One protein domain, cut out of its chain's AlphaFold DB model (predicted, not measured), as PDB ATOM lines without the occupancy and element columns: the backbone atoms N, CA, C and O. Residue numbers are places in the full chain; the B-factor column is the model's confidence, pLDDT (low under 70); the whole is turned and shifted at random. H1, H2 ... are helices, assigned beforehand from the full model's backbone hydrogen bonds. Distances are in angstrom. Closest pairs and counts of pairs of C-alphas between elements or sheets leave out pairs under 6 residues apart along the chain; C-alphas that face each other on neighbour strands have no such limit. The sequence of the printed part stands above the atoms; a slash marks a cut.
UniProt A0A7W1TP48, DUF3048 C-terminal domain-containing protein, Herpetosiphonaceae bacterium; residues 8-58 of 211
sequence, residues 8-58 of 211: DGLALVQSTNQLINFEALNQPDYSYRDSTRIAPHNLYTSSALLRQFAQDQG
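What this domain is: This is residues 8 to 58 of the 211 residues of the protein "DUF3048 C-terminal domain-containing protein" of Herpetosiphonaceae bacterium (UniProt A0A7W1TP48). Little regular structure is here: a long winding loop, residues 16 to 46, joins two short helices, H2 along one side and H1 at a far corner. The loop folds back on itself between residues 33 and 43, and residues 14 to 19 stick out. The printed part has 51 residues, 18 of them, under half, in the named helices H1 then H2; there is no named strand and the class is all helix. It is loose and flat, with a radius of gyration of the C-alphas of 12.6 A and spans of 37 by 28 by 14 A.

How they stand to each other: Start at H2, residues 47 to 56, the longest helix. It is apart from H1, residues 8 to 15, with no C-alpha of the one within 8 A of the other. In both helices every O i to N i+4 pair is within hydrogen-bond range. Look next at residues 32 to 33, paired antiparallel with residues 43 to 44.

Where its parts are: Find C-alpha 47 at (102.239, 66.542, 59.666); H2 runs 14.3 A to C-alpha 56. H1 runs 10.3 A from C-alpha 8 at (115.641, 51.141, 77.601).

The domain as a whole: The C-alphas of Asn 17 and Thr 36 are the two farthest apart, 36.7 A. H1 to H2 is a long link, and the printed part has no cut. No printed residue is under 70 in pLDDT.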
ATOM      1  N   ASP A   8     115.022  51.911  78.685       90.06
ATOM      2  CA  ASP A   8     115.641  51.141  77.601       90.06
ATOM      3  C   ASP A   8     115.146  51.566  76.222       90.06
ATOM      4  O   ASP A   8     115.921  51.566  75.275       90.06
ATOM      5  N   GLY A   9     113.877  51.971  76.099       92.44
ATOM      6  CA  GLY A   9     113.358  52.526  74.850       92.44
ATOM      7  C   GLY A   9     114.057  53.836  74.484       92.44
ATOM      8  O   GLY A   9     114.432  54.032  73.330       92.44
ATOM      9  N   LEU A  10     114.287  54.701  75.479       94.69
ATOM     10  CA  LEU A  10     115.037  55.946  75.307       94.69
ATOM     11  C   LEU A  10     116.515  55.682  74.992       94.69
ATOM     12  O   LEU A  10     117.055  56.306  74.083       94.69
ATOM     13  N   ALA A  11     117.154  54.731  75.677       93.88
ATOM     14  CA  ALA A  11     118.527  54.338  75.369       93.88
ATOM     15  C   ALA A  11     118.644  53.768  73.942       93.88
ATOM     16  O   ALA A  11     119.516  54.177  73.180       93.88
ATOM     17  N   LEU A  12     117.720  52.885  73.546       92.94
ATOM     18  CA  LEU A  12     117.700  52.265  72.222       92.94
ATOM     19  C   LEU A  12     117.517  53.294  71.105       92.94
ATOM     20  O   LEU A  12     118.228  53.240  70.105       92.94
ATOM     21  N   VAL A  13     116.567  54.225  71.249       93.38
ATOM     22  CA  VAL A  13     116.308  55.234  70.210       93.38
ATOM     23  C   VAL A  13     117.459  56.242  70.081       93.38
ATOM     24  O   VAL A  13     117.623  56.844  69.024       93.38
ATOM     25  N   GLN A  14     118.272  56.411  71.128       90.56
ATOM     26  CA  GLN A  14     119.492  57.222  71.089       90.56
ATOM     27  C   GLN A  14     120.671  56.493  70.436       90.56
ATOM     28  O   GLN A  14     121.505  57.139  69.808       90.56
ATOM     29  N   SER A  15     120.762  55.168  70.584       91.56
ATOM     30  CA  SER A  15     121.894  54.384  70.076       91.56
ATOM     31  C   SER A  15     121.666  53.772  68.691       91.56
ATOM     32  O   SER A  15     122.623  53.362  68.037       91.56
ATOM     33  N   THR A  16     120.413  53.631  68.252       90.62
ATOM     34  CA  THR A  16     120.081  53.012  66.963       90.62
ATOM     35  C   THR A  16     120.288  53.972  65.794       90.62
ATOM     36  O   THR A  16     119.976  55.155  65.877       90.62
ATOM     37  N   ASN A  17     120.739  53.441  64.660       88.12
ATOM     38  CA  ASN A  17     120.776  54.143  63.375       88.12
ATOM     39  C   ASN A  17     119.619  53.735  62.442       88.12
ATOM     40  O   ASN A  17     119.578  54.157  61.290       88.12
ATOM     41  N   GLN A  18     118.688  52.903  62.921       86.94
ATOM     42  CA  GLN A  18     117.581  52.368  62.118       86.94
ATOM     43  C   GLN A  18     116.374  53.309  62.046       86.94
ATOM     44  O   GLN A  18     115.435  53.048  61.299       86.94
ATOM     45  N   LEU A  19     116.353  54.369  62.858       88.81
ATOM     46  CA  LEU A  19     115.212  55.265  62.996       88.81
ATOM     47  C   LEU A  19     115.675  56.715  63.032       88.81
ATOM     48  O   LEU A  19     116.723  57.044  63.580       88.81
ATOM     49  N   ILE A  20     114.814  57.590  62.527       91.12
ATOM     50  CA  ILE A  20     114.900  59.021  62.785       91.12
ATOM     51  C   ILE A  20     114.159  59.287  64.093       91.12
ATOM     52  O   ILE A  20     112.941  59.091  64.187       91.12
ATOM     53  N   ASN A  21     114.896  59.728  65.107       93.50
ATOM     54  CA  ASN A  21     114.318  60.009  66.408       93.50
ATOM     55  C   ASN A  21     113.638  61.389  66.439       93.50
ATOM     56  O   ASN A  21     114.254  62.403  66.131       93.50
ATOM     57  N   PHE A  22     112.382  61.416  66.882       94.94
ATOM     58  CA  PHE A  22     111.671  62.637  67.251       94.94
ATOM     59  C   PHE A  22     111.038  62.412  68.623       94.94
ATOM     60  O   PHE A  22     110.048  61.679  68.725       94.94
ATOM     61  N   GLU A  23     111.615  63.041  69.641       95.56
ATOM     62  CA  GLU A  23     111.186  63.014  71.041       95.56
ATOM     63  C   GLU A  23     110.602  64.388  71.389       95.56
ATOM     64  O   GLU A  23     111.333  65.355  71.602       95.56
ATOM     65  N   ALA A  24     109.273  64.483  71.400       96.50
ATOM     66  CA  ALA A  24     108.542  65.744  71.483       96.50
ATOM     67  C   ALA A  24     108.838  66.534  72.766       96.50
ATOM     68  O   ALA A  24     108.773  67.759  72.753       96.50
ATOM     69  N   LEU A  25     109.196  65.860  73.868       94.88
ATOM     70  CA  LEU A  25     109.532  66.540  75.125       94.88
ATOM     71  C   LEU A  25     110.832  67.355  75.039       94.88
ATOM     72  O   LEU A  25     110.993  68.305  75.798       94.88
ATOM     73  N   ASN A  26     111.715  67.014  74.096       94.38
ATOM     74  CA  ASN A  26     112.975  67.717  73.840       94.38
ATOM     75  C   ASN A  26     112.921  68.576  72.565       94.38
ATOM     76  O   ASN A  26     113.932  69.145  72.170       94.38
ATOM     77  N   GLN A  27     111.765  68.627  71.900       94.81
ATOM     78  CA  GLN A  27     111.561  69.273  70.603       94.81
ATOM     79  C   GLN A  27     110.289  70.152  70.643       94.81
ATOM     80  O   GLN A  27     109.330  69.898  69.900       94.81
ATOM     81  N   PRO A  28     110.225  71.154  71.548       95.25
ATOM     82  CA  PRO A  28     109.012  71.942  71.774       95.25
ATOM     83  C   PRO A  28     108.590  72.766  70.552       95.25
ATOM     84  O   PRO A  28     107.397  72.961  70.362       95.25
ATOM     85  N   ASP A  29     109.521  73.160  69.680       97.25
ATOM     86  CA  ASP A  29     109.222  73.959  68.477       97.25
ATOM     87  C   ASP A  29     108.389  73.194  67.433       97.25
ATOM     88  O   ASP A  29     107.729  73.784  66.578       97.25
ATOM     89  N   TYR A  30     108.373  71.861  67.522       98.12
ATOM     90  CA  TYR A  30     107.675  70.971  66.591       98.12
ATOM     91  C   TYR A  30     106.502  70.231  67.244       98.12
ATOM     92  O   TYR A  30     105.991  69.238  66.714       98.12
ATOM     93  N   SER A  31     106.066  70.685  68.415       97.88
ATOM     94  CA  SER A  31     104.927  70.134  69.140       97.88
ATOM     95  C   SER A  31     104.144  71.249  69.830       97.88
ATOM     96  O   SER A  31     104.569  72.395  69.884       97.88
ATOM     97  N   TYR A  32     102.944  70.949  70.309       97.31
ATOM     98  CA  TYR A  32     102.121  71.920  71.022       97.31
ATOM     99  C   TYR A  32     101.232  71.230  72.050       97.31
ATOM    100  O   TYR A  32     100.938  70.036  71.955       97.31
ATOM    101  N   ARG A  33     100.795  71.995  73.053       97.38
ATOM    102  CA  ARG A  33      99.848  71.533  74.070       97.38
ATOM    103  C   ARG A  33      98.445  72.020  73.721       97.38
ATOM    104  O   ARG A  33      98.229  73.216  73.572       97.38
ATOM    105  N   ASP A  34      97.495  71.101  73.609       96.88
ATOM    106  CA  ASP A  34      96.078  71.440  73.478       96.88
ATOM    107  C   ASP A  34      95.532  71.881  74.845       96.88
ATOM    108  O   ASP A  34      95.428  71.076  75.773       96.88
ATOM    109  N   SER A  35      95.178  73.159  74.975       96.81
ATOM    110  CA  SER A  35      94.675  73.745  76.223       96.81
ATOM    111  C   SER A  35      93.309  73.202  76.655       96.81
ATOM    112  O   SER A  35      92.938  73.349  77.816       96.81
ATOM    113  N   THR A  36      92.573  72.532  75.764       96.38
ATOM    114  CA  THR A  36      91.281  71.899  76.083       96.38
ATOM    115  C   THR A  36      91.428  70.544  76.780       96.38
ATOM    116  O   THR A  36      90.432  69.930  77.163       96.38
ATOM    117  N   ARG A  37      92.662  70.044  76.940       96.50
ATOM    118  CA  ARG A  37      92.960  68.734  77.529       96.50
ATOM    119  C   ARG A  37      93.952  68.854  78.680       96.50
ATOM    120  O   ARG A  37      94.852  69.691  78.680       96.50
ATOM    121  N   ILE A  38      93.816  67.948  79.643       97.19
ATOM    122  CA  ILE A  38      94.661  67.898  80.838       97.19
ATOM    123  C   ILE A  38      95.951  67.124  80.530       97.19
ATOM    124  O   ILE A  38      95.932  66.086  79.858       97.19
ATOM    125  N   ALA A  39      97.081  67.630  81.026       95.69
ATOM    126  CA  ALA A  39      98.355  66.921  80.975       95.69
ATOM    127  C   ALA A  39      98.276  65.593  81.764       95.69
ATOM    128  O   ALA A  39      97.644  65.549  82.816       95.69
ATOM    129  N   PRO A  40      98.912  64.503  81.299       95.38
ATOM    130  CA  PRO A  40      99.849  64.438  80.175       95.38
ATOM    131  C   PRO A  40      99.196  64.200  78.798       95.38
ATOM    132  O   PRO A  40      99.905  64.168  77.794       95.38
ATOM    133  N   HIS A  41      97.868  64.074  78.705       96.19
ATOM    134  CA  HIS A  41      97.138  63.684  77.487       96.19
ATOM    135  C   HIS A  41      96.787  64.854  76.560       96.19
ATOM    136  O   HIS A  41      95.719  64.868  75.941       96.19
ATOM    137  N   ASN A  42      97.666  65.850  76.497       97.12
ATOM    138  CA  ASN A  42      97.446  67.073  75.739       97.12
ATOM    139  C   ASN A  42      98.625  67.484  74.848       97.12
ATOM    140  O   ASN A  42      98.568  68.563  74.274       97.12
ATOM    141  N   LEU A  43      99.684  66.676  74.730       97.69
ATOM    142  CA  LEU A  43     100.777  66.943  73.788       97.69
ATOM    143  C   LEU A  43     100.427  66.423  72.398       97.69
ATOM    144  O   LEU A  43     100.090  65.250  72.244       97.69
ATOM    145  N   TYR A  44     100.577  67.280  71.398       97.31
ATOM    146  CA  TYR A  44     100.322  66.973  70.000       97.31
ATOM    147  C   TYR A  44     101.453  67.484  69.108       97.31
ATOM    148  O   TYR A  44     102.273  68.309  69.500       97.31
ATOM    149  N   THR A  45     101.476  66.984  67.880       97.75
ATOM    150  CA  THR A  45     102.234  67.530  66.752       97.75
ATOM    151  C   THR A  45     101.342  67.448  65.512       97.75
ATOM    152  O   THR A  45     100.199  66.989  65.590       97.75
ATOM    153  N   SER A  46     101.832  67.891  64.361       96.88
ATOM    154  CA  SER A  46     101.110  67.821  63.093       96.88
ATOM    155  C   SER A  46     102.031  67.362  61.969       96.88
ATOM    156  O   SER A  46     103.250  67.507  62.047       96.88
ATOM    157  N   SER A  47     101.459  66.877  60.866       95.38
ATOM    158  CA  SER A  47     102.239  66.542  59.666       95.38
ATOM    159  C   SER A  47     102.988  67.748  59.082       95.38
ATOM    160  O   SER A  47     103.925  67.566  58.312       95.38
ATOM    161  N   ALA A  48     102.577  68.983  59.395       97.06
ATOM    162  CA  ALA A  48     103.319  70.185  59.018       97.06
ATOM    163  C   ALA A  48     104.558  70.371  59.909       97.06
ATOM    164  O   ALA A  48     105.661  70.482  59.387       97.06
ATOM    165  N   LEU A  49     104.391  70.295  61.234       97.94
ATOM    166  CA  LEU A  49     105.494  70.430  62.192       97.94
ATOM    167  C   LEU A  49     106.526  69.306  62.048       97.94
ATOM    168  O   LEU A  49     107.722  69.565  62.065       97.94
ATOM    169  N   LEU A  50     106.081  68.067  61.817       96.19
ATOM    170  CA  LEU A  50     106.983  66.939  61.563       96.19
ATOM    171  C   LEU A  50     107.758  67.089  60.245       96.19
ATOM    172  O   LEU A  50     108.907  66.663  60.163       96.19
ATOM    173  N   ARG A  51     107.154  67.702  59.216       94.75
ATOM    174  CA  ARG A  51     107.866  68.028  57.970       94.75
ATOM    175  C   ARG A  51     108.883  69.144  58.176       94.75
ATOM    176  O   ARG A  51     109.973  69.036  57.631       94.75
ATOM    177  N   GLN A  52     108.557  70.154  58.982       96.31
ATOM    178  CA  GLN A  52     109.503  71.206  59.347       96.31
ATOM    179  C   GLN A  52     110.695  70.628  60.120       96.31
ATOM    180  O   GLN A  52     111.831  70.813  59.699       96.31
ATOM    181  N   PHE A  53     110.443  69.827  61.162       96.31
ATOM    182  CA  PHE A  53     111.492  69.104  61.887       96.31
ATOM    183  C   PHE A  53     112.400  68.334  60.927       96.31
ATOM    184  O   PHE A  53     113.622  68.405  61.016       96.31
ATOM    185  N   ALA A  54     111.805  67.619  59.972       95.12
ATOM    186  CA  ALA A  54     112.573  66.844  59.017       95.12
ATOM    187  C   ALA A  54     113.487  67.694  58.130       95.12
ATOM    188  O   ALA A  54     114.635  67.319  57.901       95.12
ATOM    189  N   GLN A  55     112.985  68.833  57.655       95.19
ATOM    190  CA  GLN A  55     113.763  69.787  56.869       95.19
ATOM    191  C   GLN A  55     114.926  70.357  57.684       95.19
ATOM    192  O   GLN A  55     116.056  70.356  57.199       95.19
ATOM    193  N   ASP A  56     114.672  70.749  58.932       95.94
ATOM    194  CA  ASP A  56     115.678  71.344  59.817       95.94
ATOM    195  C   ASP A  56     116.766  70.335  60.220       95.94
ATOM    196  O   ASP A  56     117.931  70.697  60.377       95.94
ATOM    197  N   GLN A  57     116.420  69.047  60.310       93.75
ATOM    198  CA  GLN A  57     117.379  67.950  60.501       93.75
ATOM    199  C   GLN A  57     118.066  67.498  59.199       93.75
ATOM    200  O   GLN A  57     118.842  66.542  59.203       93.75
ATOM    201  N   GLY A  58     117.782  68.141  58.062       94.88
ATOM    202  CA  GLY A  58     118.375  67.797  56.771       94.88
ATOM    203  C   GLY A  58     117.940  66.434  56.217       94.88
ATOM    204  O   GLY A  58     118.662  65.843  55.411       94.88
TER     205      GLY A  58